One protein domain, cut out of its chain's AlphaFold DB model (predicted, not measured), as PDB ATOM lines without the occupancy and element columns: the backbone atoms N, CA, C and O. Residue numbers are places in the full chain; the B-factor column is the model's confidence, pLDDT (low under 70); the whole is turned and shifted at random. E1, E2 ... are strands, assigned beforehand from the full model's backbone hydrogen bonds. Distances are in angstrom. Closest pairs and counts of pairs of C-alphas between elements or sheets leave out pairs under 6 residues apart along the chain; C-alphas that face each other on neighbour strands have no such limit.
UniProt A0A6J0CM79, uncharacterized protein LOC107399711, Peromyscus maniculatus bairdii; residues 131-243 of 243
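Overview. This is residues 131 to 243 of the 243 residues of the protein "uncharacterized protein LOC107399711" of Peromyscus maniculatus bairdii (UniProt A0A6J0CM79). The chain is wound in flattened, stacked turns, a well-formed solenoid in which E2, E3 and E4 double back, with E1 and E5 at its two ends. The 113 printed residues hold five named strands and no named helix, all strand in class, in one parallel sheet ordered E1 E2 E3 E4 E5. It is compact, radius of gyration of the C-alphas 13.0 A, spanning 30 by 27 by 15 A.

Arrangement. E3, residues 165 to 182, bends by 170 degrees at residue 169. Its parallel neighbour E2, residues 145 to 162, has N 149 within hydrogen-bond range of O 168, 2.9 A. E4, residues 185 to 233, is staggered: residues 185 to 202 pair with E3, N 190 to O 169 2.9 A, and 216 to 222 with E5, residues 236 to 242, N 240 to O 219 2.9 A. Edge strand E1, residues 135 to 142, is parallel to E2, N 141 to O 160 2.9 A.

Along the chain. E1 runs 21.4 A from C-alpha 135 at (-1.038, -2.488, -30.212). E2 measures 7.6 A, E3 7.3 A, E4 25.7 A. E5 runs 19.6 A to C-alpha 242 at (-14.923, 20.089, -48.881).

Size, cuts and confidence. The C-alphas farthest apart, Lys 134 and Leu 243, are 37.0 A apart. The printed part has no cut, and the four links are tight. Eight residues are under pLDDT 70, among them 234 to 235.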
ATOM      1  N   THR A 131      -5.968   5.633 -24.087       84.12
ATOM      2  CA  THR A 131      -6.194   4.241 -23.668       84.12
ATOM      3  C   THR A 131      -5.900   3.277 -24.812       84.12
ATOM      4  O   THR A 131      -6.551   3.318 -25.862       84.12
ATOM      5  N   VAL A 132      -4.948   2.364 -24.599       77.44
ATOM      6  CA  VAL A 132      -4.504   1.372 -25.590       77.44
ATOM      7  C   VAL A 132      -4.528  -0.032 -24.991       77.44
ATOM      8  O   VAL A 132      -3.819  -0.331 -24.035       77.44
ATOM      9  N   TYR A 133      -5.343  -0.917 -25.575       75.88
ATOM     10  CA  TYR A 133      -5.599  -2.249 -25.005       75.88
ATOM     11  C   TYR A 133      -4.793  -3.410 -25.593       75.88
ATOM     12  O   TYR A 133      -4.782  -4.474 -24.973       75.88
ATOM     13  N   LYS A 134      -4.252  -3.246 -26.811       74.88
ATOM     14  CA  LYS A 134      -3.236  -4.075 -27.502       74.88
ATOM     15  C   LYS A 134      -2.802  -3.307 -28.757       74.88
ATOM     16  O   LYS A 134      -3.679  -3.067 -29.600       74.88
ATOM     17  N   GLY A 135      -1.520  -2.993 -28.926       64.62
ATOM     18  CA  GLY A 135      -1.038  -2.488 -30.212       64.62
ATOM     19  C   GLY A 135       0.396  -1.974 -30.250       64.62
ATOM     20  O   GLY A 135       1.076  -1.892 -29.231       64.62
ATOM     21  N   GLU A 136       0.804  -1.614 -31.461       71.88
ATOM     22  CA  GLU A 136       2.127  -1.099 -31.822       71.88
ATOM     23  C   GLU A 136       1.982   0.315 -32.402       71.88
ATOM     24  O   GLU A 136       0.983   0.597 -33.072       71.88
ATOM     25  N   GLY A 137       2.952   1.191 -32.121       71.19
ATOM     26  CA  GLY A 137       3.078   2.536 -32.701       71.19
ATOM     27  C   GLY A 137       1.925   3.513 -32.415       71.19
ATOM     28  O   GLY A 137       0.886   3.486 -33.083       71.19
ATOM     29  N   TYR A 138       2.122   4.465 -31.493       75.94
ATOM     30  CA  TYR A 138       1.275   5.666 -31.461       75.94
ATOM     31  C   TYR A 138       2.017   6.958 -31.117       75.94
ATOM     32  O   TYR A 138       2.918   6.980 -30.273       75.94
ATOM     33  N   THR A 139       1.536   8.049 -31.718       82.12
ATOM     34  CA  THR A 139       1.991   9.420 -31.462       82.12
ATOM     35  C   THR A 139       0.796  10.351 -31.279       82.12
ATOM     36  O   THR A 139      -0.099  10.401 -32.128       82.12
ATOM     37  N   VAL A 140       0.795  11.128 -30.191       79.12
ATOM     38  CA  VAL A 140      -0.181  12.209 -29.967       79.12
ATOM     39  C   VAL A 140       0.556  13.516 -29.684       79.12
ATOM     40  O   VAL A 140       1.273  13.635 -28.690       79.12
ATOM     41  N   THR A 141       0.355  14.518 -30.537       84.62
ATOM     42  CA  THR A 141       1.025  15.821 -30.435       84.62
ATOM     43  C   THR A 141      -0.004  16.939 -30.360       84.62
ATOM     44  O   THR A 141      -0.825  17.094 -31.267       84.62
ATOM     45  N   VAL A 142       0.057  17.745 -29.292       78.44
ATOM     46  CA  VAL A 142      -0.904  18.834 -29.054       78.44
ATOM     47  C   VAL A 142      -0.204  20.158 -28.766       78.44
ATOM     48  O   VAL A 142       0.358  20.400 -27.690       78.44
ATOM     49  N   TYR A 143      -0.341  21.083 -29.710       81.44
ATOM     50  CA  TYR A 143      -0.104  22.500 -29.487       81.44
ATOM     51  C   TYR A 143      -1.458  23.175 -29.216       81.44
ATOM     52  O   TYR A 143      -2.391  23.031 -29.996       81.44
ATOM     53  N   LYS A 144      -1.565  23.919 -28.105       79.25
ATOM     54  CA  LYS A 144      -2.697  24.813 -27.768       79.25
ATOM     55  C   LYS A 144      -4.102  24.199 -27.968       79.25
ATOM     56  O   LYS A 144      -4.812  24.598 -28.889       79.25
ATOM     57  N   GLY A 145      -4.542  23.314 -27.069       71.00
ATOM     58  CA  GLY A 145      -5.906  22.762 -27.132       71.00
ATOM     59  C   GLY A 145      -6.494  22.240 -25.817       71.00
ATOM     60  O   GLY A 145      -5.831  22.309 -24.784       71.00
ATOM     61  N   LYS A 146      -7.736  21.743 -25.829       77.62
ATOM     62  CA  LYS A 146      -8.449  21.237 -24.635       77.62
ATOM     63  C   LYS A 146      -9.337  20.025 -24.941       77.62
ATOM     64  O   LYS A 146     -10.080  20.067 -25.916       77.62
ATOM     65  N   GLY A 147      -9.385  19.055 -24.027       75.44
ATOM     66  CA  GLY A 147     -10.420  18.015 -23.991       75.44
ATOM     67  C   GLY A 147     -10.262  16.974 -25.095       75.44
ATOM     68  O   GLY A 147     -10.955  17.019 -26.113       75.44
ATOM     69  N   HIS A 148      -9.330  16.042 -24.903       79.06
ATOM     70  CA  HIS A 148      -8.880  15.134 -25.958       79.06
ATOM     71  C   HIS A 148      -8.910  13.669 -25.510       79.06
ATOM     72  O   HIS A 148      -8.270  13.306 -24.522       79.06
ATOM     73  N   THR A 149      -9.608  12.813 -26.262       83.69
ATOM     74  CA  THR A 149      -9.716  11.373 -25.971       83.69
ATOM     75  C   THR A 149      -9.292  10.526 -27.168       83.69
ATOM     76  O   THR A 149      -9.847  10.649 -28.260       83.69
ATOM     77  N   VAL A 150      -8.342   9.614 -26.955       81.62
ATOM     78  CA  VAL A 150      -7.905   8.622 -27.948       81.62
ATOM     79  C   VAL A 150      -8.049   7.222 -27.356       81.62
ATOM     80  O   VAL A 150      -7.430   6.900 -26.343       81.62
ATOM     81  N   THR A 151      -8.865   6.374 -27.986       84.81
ATOM     82  CA  THR A 151      -9.129   5.001 -27.526       84.81
ATOM     83  C   THR A 151      -8.896   3.983 -28.644       84.81
ATOM     84  O   THR A 151      -9.577   3.998 -29.675       84.81
ATOM     85  N   VAL A 152      -7.959   3.052 -28.426       76.56
ATOM     86  CA  VAL A 152      -7.484   2.099 -29.444       76.56
ATOM     87  C   VAL A 152      -7.580   0.645 -28.962       76.56
ATOM     88  O   VAL A 152      -7.024   0.257 -27.932       76.56
ATOM     89  N   TYR A 153      -8.243  -0.202 -29.760       80.12
ATOM     90  CA  TYR A 153      -8.429  -1.631 -29.472       80.12
ATOM     91  C   TYR A 153      -7.912  -2.539 -30.607       80.12
ATOM     92  O   TYR A 153      -8.573  -2.661 -31.644       80.12
ATOM     93  N   LYS A 154      -6.815  -3.278 -30.348       67.00
ATOM     94  CA  LYS A 154      -6.244  -4.375 -31.176       67.00
ATOM     95  C   LYS A 154      -5.756  -3.931 -32.569       67.00
ATOM     96  O   LYS A 154      -6.440  -4.237 -33.551       67.00
ATOM     97  N   ARG A 155      -4.635  -3.194 -32.652       64.31
ATOM     98  CA  ARG A 155      -4.194  -2.495 -33.884       64.31
ATOM     99  C   ARG A 155      -2.680  -2.227 -34.019       64.31
ATOM    100  O   ARG A 155      -1.940  -2.427 -33.065       64.31
ATOM    101  N   GLU A 156      -2.297  -1.685 -35.178       71.56
ATOM    102  CA  GLU A 156      -0.976  -1.136 -35.548       71.56
ATOM    103  C   GLU A 156      -1.130   0.328 -36.047       71.56
ATOM    104  O   GLU A 156      -2.081   0.616 -36.782       71.56
ATOM    105  N   ASP A 157      -0.210   1.221 -35.662       77.56
ATOM    106  CA  ASP A 157       0.106   2.557 -36.221       77.56
ATOM    107  C   ASP A 157      -0.990   3.650 -36.209       77.56
ATOM    108  O   ASP A 157      -1.908   3.660 -37.040       77.56
ATOM    109  N   HIS A 158      -0.875   4.621 -35.284       78.88
ATOM    110  CA  HIS A 158      -1.816   5.751 -35.135       78.88
ATOM    111  C   HIS A 158      -1.119   7.092 -34.843       78.88
ATOM    112  O   HIS A 158      -0.345   7.200 -33.892       78.88
ATOM    113  N   THR A 159      -1.492   8.143 -35.578       85.12
ATOM    114  CA  THR A 159      -0.987   9.512 -35.376       85.12
ATOM    115  C   THR A 159      -2.133  10.511 -35.223       85.12
ATOM    116  O   THR A 159      -3.015  10.598 -36.081       85.12
ATOM    117  N   VAL A 160      -2.092  11.305 -34.151       83.31
ATOM    118  CA  VAL A 160      -3.023  12.412 -33.882       83.31
ATOM    119  C   VAL A 160      -2.224  13.696 -33.661       83.31
ATOM    120  O   VAL A 160      -1.475  13.799 -32.689       83.31
ATOM    121  N   THR A 161      -2.409  14.689 -34.532       86.31
ATOM    122  CA  THR A 161      -1.691  15.973 -34.478       86.31
ATOM    123  C   THR A 161      -2.669  17.142 -34.474       86.31
ATOM    124  O   THR A 161      -3.422  17.326 -35.431       86.31
ATOM    125  N   VAL A 162      -2.625  17.979 -33.435       81.69
ATOM    126  CA  VAL A 162      -3.468  19.182 -33.334       81.69
ATOM    127  C   VAL A 162      -2.639  20.423 -33.010       81.69
ATOM    128  O   VAL A 162      -1.846  20.432 -32.069       81.69
ATOM    129  N   TYR A 163      -2.828  21.486 -33.803       80.50
ATOM    130  CA  TYR A 163      -2.090  22.750 -33.667       80.50
ATOM    131  C   TYR A 163      -2.841  23.852 -32.915       80.50
ATOM    132  O   TYR A 163      -2.195  24.703 -32.291       80.50
ATOM    133  N   LYS A 164      -4.175  23.873 -33.037       80.38
ATOM    134  CA  LYS A 164      -5.131  24.667 -32.248       80.38
ATOM    135  C   LYS A 164      -6.488  23.962 -32.285       80.38
ATOM    136  O   LYS A 164      -7.048  23.819 -33.370       80.38
ATOM    137  N   GLY A 165      -7.048  23.571 -31.145       74.00
ATOM    138  CA  GLY A 165      -8.406  23.019 -31.143       74.00
ATOM    139  C   GLY A 165      -8.975  22.667 -29.777       74.00
ATOM    140  O   GLY A 165      -8.248  22.600 -28.789       74.00
ATOM    141  N   GLU A 166     -10.284  22.464 -29.724       79.69
ATOM    142  CA  GLU A 166     -11.006  22.065 -28.513       79.69
ATOM    143  C   GLU A 166     -11.972  20.927 -28.847       79.69
ATOM    144  O   GLU A 166     -12.639  20.981 -29.878       79.69
ATOM    145  N   GLY A 167     -12.044  19.911 -27.986       77.50
ATOM    146  CA  GLY A 167     -12.970  18.789 -28.118       77.50
ATOM    147  C   GLY A 167     -12.645  17.881 -29.304       77.50
ATOM    148  O   GLY A 167     -13.143  18.095 -30.409       77.50
ATOM    149  N   TYR A 168     -11.869  16.815 -29.088       79.69
ATOM    150  CA  TYR A 168     -11.827  15.723 -30.067       79.69
ATOM    151  C   TYR A 168     -11.784  14.319 -29.466       79.69
ATOM    152  O   TYR A 168     -11.129  14.058 -28.454       79.69
ATOM    153  N   THR A 169     -12.473  13.402 -30.148       85.00
ATOM    154  CA  THR A 169     -12.567  11.982 -29.799       85.00
ATOM    155  C   THR A 169     -12.184  11.110 -30.991       85.00
ATOM    156  O   THR A 169     -12.770  11.210 -32.069       85.00
ATOM    157  N   VAL A 170     -11.219  10.216 -30.786       83.00
ATOM    158  CA  VAL A 170     -10.749   9.252 -31.789       83.00
ATOM    159  C   VAL A 170     -10.922   7.834 -31.232       83.00
ATOM    160  O   VAL A 170     -10.195   7.424 -30.325       83.00
ATOM    161  N   THR A 171     -11.884   7.079 -31.775       86.88
ATOM    162  CA  THR A 171     -12.262   5.731 -31.306       86.88
ATOM    163  C   THR A 171     -12.058   4.686 -32.399       86.88
ATOM    164  O   THR A 171     -12.676   4.722 -33.465       86.88
ATOM    165  N   VAL A 172     -11.160   3.728 -32.151       79.50
ATOM    166  CA  VAL A 172     -10.488   3.000 -33.238       79.50
ATOM    167  C   VAL A 172     -10.474   1.491 -32.929       79.50
ATOM    168  O   VAL A 172      -9.563   0.948 -32.304       79.50
ATOM    169  N   TYR A 173     -11.503   0.761 -33.386       80.88
ATOM    170  CA  TYR A 173     -11.751  -0.653 -33.042       80.88
ATOM    171  C   TYR A 173     -11.374  -1.624 -34.180       80.88
ATOM    172  O   TYR A 173     -12.099  -1.711 -35.172       80.88
ATOM    173  N   LYS A 174     -10.262  -2.369 -34.026       77.12
ATOM    174  CA  LYS A 174      -9.623  -3.285 -35.010       77.12
ATOM    175  C   LYS A 174      -9.258  -2.662 -36.373       77.12
ATOM    176  O   LYS A 174     -10.139  -2.235 -37.111       77.12
ATOM    177  N   GLY A 175      -7.982  -2.680 -36.756       71.69
ATOM    178  CA  GLY A 175      -7.509  -2.097 -38.020       71.69
ATOM    179  C   GLY A 175      -6.071  -1.577 -37.969       71.69
ATOM    180  O   GLY A 175      -5.387  -1.820 -36.980       71.69
ATOM    181  N   LYS A 176      -5.629  -0.875 -39.020       80.75
ATOM    182  CA  LYS A 176      -4.235  -0.428 -39.210       80.75
ATOM    183  C   LYS A 176      -4.156   0.933 -39.911       80.75
ATOM    184  O   LYS A 176      -4.945   1.156 -40.830       80.75
ATOM    185  N   GLY A 177      -3.184   1.763 -39.524       79.31
ATOM    186  CA  GLY A 177      -2.735   2.934 -40.283       79.31
ATOM    187  C   GLY A 177      -3.747   4.075 -40.303       79.31
ATOM    188  O   GLY A 177      -4.563   4.179 -41.223       79.31
ATOM    189  N   HIS A 178      -3.695   4.941 -39.290       82.19
ATOM    190  CA  HIS A 178      -4.611   6.076 -39.168       82.19
ATOM    191  C   HIS A 178      -3.911   7.389 -38.820       82.19
ATOM    192  O   HIS A 178      -3.187   7.463 -37.826       82.19
ATOM    193  N   THR A 179      -4.216   8.433 -39.591       86.06
ATOM    194  CA  THR A 179      -3.686   9.789 -39.393       86.06
ATOM    195  C   THR A 179      -4.824  10.798 -39.279       86.06
ATOM    196  O   THR A 179      -5.675  10.891 -40.166       86.06
ATOM    197  N   PHE A 180      -4.821  11.577 -38.197       83.44
ATOM    198  CA  PHE A 180      -5.750  12.682 -37.961       83.44
ATOM    199  C   PHE A 180      -4.974  13.978 -37.708       83.44
ATOM    200  O   PHE A 180      -4.173  14.044 -36.769       83.44
ATOM    201  N   THR A 181      -5.229  15.008 -38.517       86.44
ATOM    202  CA  THR A 181      -4.548  16.309 -38.422       86.44
ATOM    203  C   THR A 181      -5.554  17.455 -38.366       86.44
ATOM    204  O   THR A 181      -6.368  17.611 -39.277       86.44
ATOM    205  N   VAL A 182      -5.460  18.307 -37.338       81.88
ATOM    206  CA  VAL A 182      -6.283  19.525 -37.196       81.88
ATOM    207  C   VAL A 182      -5.405  20.757 -37.002       81.88
ATOM    208  O   VAL A 182      -4.639  20.859 -36.041       81.88
ATOM    209  N   TYR A 183      -5.548  21.742 -37.890       82.12
ATOM    210  CA  TYR A 183      -4.837  23.020 -37.770       82.12
ATOM    211  C   TYR A 183      -5.593  24.044 -36.921       82.12
ATOM    212  O   TYR A 183      -4.983  24.727 -36.093       82.12
ATOM    213  N   LYS A 184      -6.907  24.161 -37.140       80.62
ATOM    214  CA  LYS A 184      -7.852  24.948 -36.341       80.62
ATOM    215  C   LYS A 184      -9.206  24.247 -36.364       80.62
ATOM    216  O   LYS A 184      -9.793  24.125 -37.436       80.62
ATOM    217  N   GLY A 185      -9.731  23.841 -35.216       74.25
ATOM    218  CA  GLY A 185     -11.104  23.350 -35.185       74.25
ATOM    219  C   GLY A 185     -11.666  23.058 -33.807       74.25
ATOM    220  O   GLY A 185     -10.929  23.017 -32.821       74.25
ATOM    221  N   LYS A 186     -12.983  22.878 -33.763       80.44
ATOM    222  CA  LYS A 186     -13.745  22.606 -32.546       80.44
ATOM    223  C   LYS A 186     -14.692  21.419 -32.735       80.44
ATOM    224  O   LYS A 186     -15.303  21.306 -33.794       80.44
ATOM    225  N   ASP A 187     -14.810  20.557 -31.730       80.69
ATOM    226  CA  ASP A 187     -15.802  19.476 -31.612       80.69
ATOM    227  C   ASP A 187     -15.736  18.456 -32.778       80.69
ATOM    228  O   ASP A 187     -16.515  18.498 -33.729       80.69
ATOM    229  N   HIS A 188     -14.743  17.556 -32.745       81.50
ATOM    230  CA  HIS A 188     -14.474  16.562 -33.804       81.50
ATOM    231  C   HIS A 188     -14.534  15.112 -33.297       81.50
ATOM    232  O   HIS A 188     -13.888  14.759 -32.310       81.50
ATOM    233  N   THR A 189     -15.229  14.232 -34.017       84.69
ATOM    234  CA  THR A 189     -15.320  12.797 -33.700       84.69
ATOM    235  C   THR A 189     -14.930  11.933 -34.895       84.69
ATOM    236  O   THR A 189     -15.490  12.060 -35.981       84.69
ATOM    237  N   VAL A 190     -14.006  10.993 -34.688       82.50
ATOM    238  CA  VAL A 190     -13.643   9.966 -35.677       82.50
ATOM    239  C   VAL A 190     -13.826   8.583 -35.064       82.50
ATOM    240  O   VAL A 190     -13.132   8.216 -34.114       82.50
ATOM    241  N   THR A 191     -14.732   7.791 -35.637       86.62
ATOM    242  CA  THR A 191     -15.004   6.412 -35.215       86.62
ATOM    243  C   THR A 191     -14.746   5.429 -36.355       86.62
ATOM    244  O   THR A 191     -15.354   5.515 -37.421       86.62
ATOM    245  N   VAL A 192     -13.862   4.449 -36.134       80.38
ATOM    246  CA  VAL A 192     -13.502   3.436 -37.145       80.38
ATOM    247  C   VAL A 192     -13.698   2.020 -36.605       80.38
ATOM    248  O   VAL A 192     -12.943   1.547 -35.749       80.38
ATOM    249  N   TYR A 193     -14.648   1.294 -37.193       82.06
ATOM    250  CA  TYR A 193     -14.896  -0.126 -36.948       82.06
ATOM    251  C   TYR A 193     -14.360  -0.980 -38.103       82.06
ATOM    252  O   TYR A 193     -14.945  -0.999 -39.188       82.06
ATOM    253  N   LYS A 194     -13.305  -1.774 -37.859       78.44
ATOM    254  CA  LYS A 194     -12.710  -2.703 -38.847       78.44
ATOM    255  C   LYS A 194     -12.221  -1.983 -40.120       78.44
ATOM    256  O   LYS A 194     -12.687  -2.291 -41.213       78.44
ATOM    257  N   GLY A 195     -11.302  -1.025 -39.972       75.62
ATOM    258  CA  GLY A 195     -10.765  -0.210 -41.078       75.62
ATOM    259  C   GLY A 195      -9.285  -0.465 -41.392       75.62
ATOM    260  O   GLY A 195      -8.555  -0.978 -40.547       75.62
ATOM    261  N   LYS A 196      -8.827  -0.094 -42.591       82.56
ATOM    262  CA  LYS A 196      -7.396   0.002 -42.944       82.56
ATOM    263  C   LYS A 196      -7.110   1.273 -43.739       82.56
ATOM    264  O   LYS A 196      -7.868   1.567 -44.664       82.56
ATOM    265  N   ASP A 197      -6.020   1.960 -43.413       82.50
ATOM    266  CA  ASP A 197      -5.420   3.053 -44.186       82.50
ATOM    267  C   ASP A 197      -6.386   4.250 -44.340       82.50
ATOM    268  O   ASP A 197      -7.129   4.330 -45.323       82.50
ATOM    269  N   HIS A 198      -6.508   5.120 -43.325       82.06
ATOM    270  CA  HIS A 198      -7.390   6.307 -43.404       82.06
ATOM    271  C   HIS A 198      -6.700   7.594 -42.947       82.06
ATOM    272  O   HIS A 198      -6.050   7.615 -41.898       82.06
ATOM    273  N   THR A 199      -6.967   8.678 -43.676       85.81
ATOM    274  CA  THR A 199      -6.453  10.023 -43.398       85.81
ATOM    275  C   THR A 199      -7.606  11.016 -43.298       85.81
ATOM    276  O   THR A 199      -8.465  11.066 -44.178       85.81
ATOM    277  N   VAL A 200      -7.616  11.828 -42.243       83.69
ATOM    278  CA  VAL A 200      -8.563  12.936 -42.064       83.69
ATOM    279  C   VAL A 200      -7.782  14.208 -41.738       83.69
ATOM    280  O   VAL A 200      -7.046  14.249 -40.749       83.69
ATOM    281  N   THR A 201      -7.964  15.245 -42.552       86.44
ATOM    282  CA  THR A 201      -7.294  16.545 -42.407       86.44
ATOM    283  C   THR A 201      -8.324  17.666 -42.340       86.44
ATOM    284  O   THR A 201      -9.137  17.811 -43.253       86.44
ATOM    285  N   VAL A 202      -8.266  18.496 -41.295       80.75
ATOM    286  CA  VAL A 202      -9.133  19.676 -41.139       80.75
ATOM    287  C   VAL A 202      -8.294  20.940 -40.948       80.75
ATOM    288  O   VAL A 202      -7.492  21.049 -40.014       80.75
ATOM    289  N   TYR A 203      -8.484  21.927 -41.825       79.31
ATOM    290  CA  TYR A 203      -7.765  23.203 -41.748       79.31
ATOM    291  C   TYR A 203      -8.483  24.245 -40.884       79.31
ATOM    292  O   TYR A 203      -7.833  24.889 -40.053       79.31
ATOM    293  N   LYS A 204      -9.792  24.430 -41.095       76.88
ATOM    294  CA  LYS A 204     -10.682  25.310 -40.319       76.88
ATOM    295  C   LYS A 204     -12.079  24.676 -40.271       76.88
ATOM    296  O   LYS A 204     -12.770  24.689 -41.283       76.88
ATOM    297  N   GLY A 205     -12.502  24.138 -39.130       70.94
ATOM    298  CA  GLY A 205     -13.831  23.520 -39.033       70.94
ATOM    299  C   GLY A 205     -14.442  23.499 -37.635       70.94
ATOM    300  O   GLY A 205     -13.726  23.478 -36.634       70.94
ATOM    301  N   GLU A 206     -15.768  23.481 -37.574       78.06
ATOM    302  CA  GLU A 206     -16.560  23.252 -36.358       78.06
ATOM    303  C   GLU A 206     -17.506  22.068 -36.588       78.06
ATOM    304  O   GLU A 206     -18.091  21.971 -37.662       78.06
ATOM    305  N   GLY A 207     -17.661  21.182 -35.600       76.56
ATOM    306  CA  GLY A 207     -18.670  20.118 -35.635       76.56
ATOM    307  C   GLY A 207     -18.450  19.109 -36.766       76.56
ATOM    308  O   GLY A 207     -19.175  19.117 -37.757       76.56
ATOM    309  N   TYR A 208     -17.458  18.221 -36.637       78.25
ATOM    310  CA  TYR A 208     -17.198  17.204 -37.667       78.25
ATOM    311  C   TYR A 208     -17.263  15.769 -37.148       78.25
ATOM    312  O   TYR A 208     -16.570  15.417 -36.193       78.25
ATOM    313  N   THR A 209     -18.046  14.916 -37.817       83.69
ATOM    314  CA  THR A 209     -18.164  13.487 -37.484       83.69
ATOM    315  C   THR A 209     -17.824  12.589 -38.671       83.69
ATOM    316  O   THR A 209     -18.511  12.598 -39.690       83.69
ATOM    317  N   VAL A 210     -16.813  11.729 -38.505       82.06
ATOM    318  CA  VAL A 210     -16.517  10.610 -39.415       82.06
ATOM    319  C   VAL A 210     -16.870   9.295 -38.740       82.06
ATOM    320  O   VAL A 210     -16.322   8.973 -37.684       82.06
ATOM    321  N   THR A 211     -17.698   8.479 -39.390       85.69
ATOM    322  CA  THR A 211     -17.912   7.084 -38.988       85.69
ATOM    323  C   THR A 211     -17.638   6.134 -40.149       85.69
ATOM    324  O   THR A 211     -18.266   6.230 -41.200       85.69
ATOM    325  N   VAL A 212     -16.730   5.173 -39.960       79.38
ATOM    326  CA  VAL A 212     -16.439   4.133 -40.961       79.38
ATOM    327  C   VAL A 212     -16.731   2.739 -40.415       79.38
ATOM    328  O   VAL A 212     -16.130   2.292 -39.434       79.38
ATOM    329  N   TYR A 213     -17.603   2.016 -41.113       78.44
ATOM    330  CA  TYR A 213     -17.940   0.619 -40.869       78.44
ATOM    331  C   TYR A 213     -17.400  -0.275 -41.994       78.44
ATOM    332  O   TYR A 213     -17.993  -0.361 -43.070       78.44
ATOM    333  N   LYS A 214     -16.333  -1.034 -41.704       74.25
ATOM    334  CA  LYS A 214     -15.712  -2.029 -42.603       74.25
ATOM    335  C   LYS A 214     -15.227  -1.419 -43.934       74.25
ATOM    336  O   LYS A 214     -15.839  -1.666 -44.966       74.25
ATOM    337  N   GLY A 215     -14.124  -0.663 -43.927       72.00
ATOM    338  CA  GLY A 215     -13.595   0.020 -45.123       72.00
ATOM    339  C   GLY A 215     -12.074  -0.085 -45.315       72.00
ATOM    340  O   GLY A 215     -11.338  -0.388 -44.370       72.00
ATOM    341  N   LYS A 216     -11.591   0.180 -46.538       79.00
ATOM    342  CA  LYS A 216     -10.155   0.343 -46.853       79.00
ATOM    343  C   LYS A 216      -9.904   1.597 -47.699       79.00
ATOM    344  O   LYS A 216     -10.571   1.771 -48.720       79.00
ATOM    345  N   GLY A 217      -8.881   2.375 -47.335       75.56
ATOM    346  CA  GLY A 217      -8.324   3.458 -48.154       75.56
ATOM    347  C   GLY A 217      -9.291   4.625 -48.311       75.56
ATOM    348  O   GLY A 217      -9.977   4.710 -49.330       75.56
ATOM    349  N   HIS A 218      -9.412   5.474 -47.290       78.69
ATOM    350  CA  HIS A 218     -10.323   6.627 -47.302       78.69
ATOM    351  C   HIS A 218      -9.582   7.906 -46.898       78.69
ATOM    352  O   HIS A 218      -8.884   7.921 -45.880       78.69
ATOM    353  N   THR A 219      -9.780   8.976 -47.665       83.69
ATOM    354  CA  THR A 219      -9.204  10.300 -47.397       83.69
ATOM    355  C   THR A 219     -10.320  11.326 -47.274       83.69
ATOM    356  O   THR A 219     -11.175  11.425 -48.152       83.69
ATOM    357  N   VAL A 220     -10.299  12.110 -46.202       81.44
ATOM    358  CA  VAL A 220     -11.178  13.269 -46.016       81.44
ATOM    359  C   VAL A 220     -10.315  14.512 -45.827       81.44
ATOM    360  O   VAL A 220      -9.464  14.536 -44.935       81.44
ATOM    361  N   THR A 221     -10.586  15.556 -46.605       84.50
ATOM    362  CA  THR A 221      -9.999  16.887 -46.420       84.50
ATOM    363  C   THR A 221     -11.104  17.933 -46.310       84.50
ATOM    364  O   THR A 221     -11.937  18.043 -47.205       84.50
ATOM    365  N   VAL A 222     -11.089  18.723 -45.235       77.94
ATOM    366  CA  VAL A 222     -12.031  19.832 -45.004       77.94
ATOM    367  C   VAL A 222     -11.245  21.134 -44.841       77.94
ATOM    368  O   VAL A 222     -10.416  21.266 -43.930       77.94
ATOM    369  N   TYR A 223     -11.483  22.111 -45.718       76.19
ATOM    370  CA  TYR A 223     -10.792  23.404 -45.689       76.19
ATOM    371  C   TYR A 223     -11.526  24.453 -44.849       76.19
ATOM    372  O   TYR A 223     -10.911  25.018 -43.936       76.19
ATOM    373  N   LYS A 224     -12.810  24.697 -45.134       73.62
ATOM    374  CA  LYS A 224     -13.742  25.498 -44.332       73.62
ATOM    375  C   LYS A 224     -15.089  24.774 -44.270       73.62
ATOM    376  O   LYS A 224     -15.769  24.660 -45.277       73.62
ATOM    377  N   GLY A 225     -15.488  24.315 -43.090       65.06
ATOM    378  CA  GLY A 225     -16.756  23.601 -42.923       65.06
ATOM    379  C   GLY A 225     -17.381  23.822 -41.553       65.06
ATOM    380  O   GLY A 225     -16.684  24.159 -40.589       65.06
ATOM    381  N   LYS A 226     -18.695  23.626 -41.471       75.94
ATOM    382  CA  LYS A 226     -19.451  23.627 -40.223       75.94
ATOM    383  C   LYS A 226     -20.533  22.547 -40.249       75.94
ATOM    384  O   LYS A 226     -21.324  22.510 -41.181       75.94
ATOM    385  N   ASP A 227     -20.566  21.721 -39.207       76.69
ATOM    386  CA  ASP A 227     -21.617  20.731 -38.936       76.69
ATOM    387  C   ASP A 227     -21.765  19.650 -40.035       76.69
ATOM    388  O   ASP A 227     -22.863  19.347 -40.503       76.69
ATOM    389  N   HIS A 228     -20.648  19.022 -40.437       73.56
ATOM    390  CA  HIS A 228     -20.630  17.962 -41.461       73.56
ATOM    391  C   HIS A 228     -20.549  16.553 -40.844       73.56
ATOM    392  O   HIS A 228     -19.854  16.306 -39.853       73.56
ATOM    393  N   THR A 229     -21.234  15.588 -41.465       81.06
ATOM    394  CA  THR A 229     -21.206  14.170 -41.070       81.06
ATOM    395  C   THR A 229     -20.946  13.277 -42.277       81.06
ATOM    396  O   THR A 229     -21.749  13.223 -43.203       81.06
ATOM    397  N   VAL A 230     -19.859  12.506 -42.230       80.00
ATOM    398  CA  VAL A 230     -19.518  11.494 -43.237       80.00
ATOM    399  C   VAL A 230     -19.641  10.108 -42.617       80.00
ATOM    400  O   VAL A 230     -18.902   9.751 -41.697       80.00
ATOM    401  N   THR A 231     -20.559   9.296 -43.145       83.06
ATOM    402  CA  THR A 231     -20.703   7.886 -42.756       83.06
ATOM    403  C   THR A 231     -20.438   6.976 -43.947       83.06
ATOM    404  O   THR A 231     -21.091   7.098 -44.979       83.06
ATOM    405  N   VAL A 232     -19.508   6.030 -43.796       76.19
ATOM    406  CA  VAL A 232     -19.151   5.059 -44.840       76.19
ATOM    407  C   VAL A 232     -19.432   3.636 -44.363       76.19
ATOM    408  O   VAL A 232     -18.912   3.198 -43.335       76.19
ATOM    409  N   TYR A 233     -20.211   2.887 -45.144       75.94
ATOM    410  CA  TYR A 233     -20.492   1.466 -44.930       75.94
ATOM    411  C   TYR A 233     -19.913   0.635 -46.083       75.94
ATOM    412  O   TYR A 233     -20.275   0.861 -47.231       75.94
ATOM    413  N   LYS A 234     -19.067  -0.365 -45.785       66.94
ATOM    414  CA  LYS A 234     -18.554  -1.360 -46.757       66.94
ATOM    415  C   LYS A 234     -17.988  -0.758 -48.067       66.94
ATOM    416  O   LYS A 234     -18.396  -1.155 -49.153       66.94
ATOM    417  N   GLY A 235     -17.014   0.151 -47.964       63.12
ATOM    418  CA  GLY A 235     -16.375   0.811 -49.117       63.12
ATOM    419  C   GLY A 235     -14.904   0.434 -49.364       63.12
ATOM    420  O   GLY A 235     -14.187  -0.017 -48.463       63.12
ATOM    421  N   LYS A 236     -14.424   0.688 -50.587       70.81
ATOM    422  CA  LYS A 236     -13.001   0.704 -50.975       70.81
ATOM    423  C   LYS A 236     -12.733   1.978 -51.777       70.81
ATOM    424  O   LYS A 236     -13.364   2.150 -52.809       70.81
ATOM    425  N   GLY A 237     -11.756   2.787 -51.360       67.19
ATOM    426  CA  GLY A 237     -11.250   3.906 -52.166       67.19
ATOM    427  C   GLY A 237     -12.237   5.062 -52.332       67.19
ATOM    428  O   GLY A 237     -12.914   5.152 -53.351       67.19
ATOM    429  N   HIS A 238     -12.275   5.981 -51.365       67.12
ATOM    430  CA  HIS A 238     -13.049   7.223 -51.475       67.12
ATOM    431  C   HIS A 238     -12.227   8.420 -50.995       67.12
ATOM    432  O   HIS A 238     -11.590   8.351 -49.940       67.12
ATOM    433  N   THR A 239     -12.291   9.514 -51.752       79.19
ATOM    434  CA  THR A 239     -11.749  10.821 -51.370       79.19
ATOM    435  C   THR A 239     -12.906  11.802 -51.268       79.19
ATOM    436  O   THR A 239     -13.638  11.984 -52.238       79.19
ATOM    437  N   VAL A 240     -13.066  12.426 -50.103       77.00
ATOM    438  CA  VAL A 240     -14.014  13.522 -49.873       77.00
ATOM    439  C   VAL A 240     -13.206  14.795 -49.662       77.00
ATOM    440  O   VAL A 240     -12.320  14.825 -48.806       77.00
ATOM    441  N   THR A 241     -13.513  15.835 -50.434       81.06
ATOM    442  CA  THR A 241     -12.895  17.158 -50.302       81.06
ATOM    443  C   THR A 241     -13.996  18.207 -50.210       81.06
ATOM    444  O   THR A 241     -14.763  18.365 -51.155       81.06
ATOM    445  N   GLU A 242     -14.046  18.929 -49.094       71.62
ATOM    446  CA  GLU A 242     -14.923  20.089 -48.881       71.62
ATOM    447  C   GLU A 242     -14.067  21.359 -48.734       71.62
ATOM    448  O   GLU A 242     -13.019  21.337 -48.074       71.62
ATOM    449  N   LEU A 243     -14.486  22.451 -49.390       72.88
ATOM    450  CA  LEU A 243     -13.714  23.690 -49.590       72.88
ATOM    451  C   LEU A 243     -14.146  24.837 -48.657       72.88
ATOM    452  O   LEU A 243     -15.317  25.246 -48.753       72.88
TER     453      LEU A 243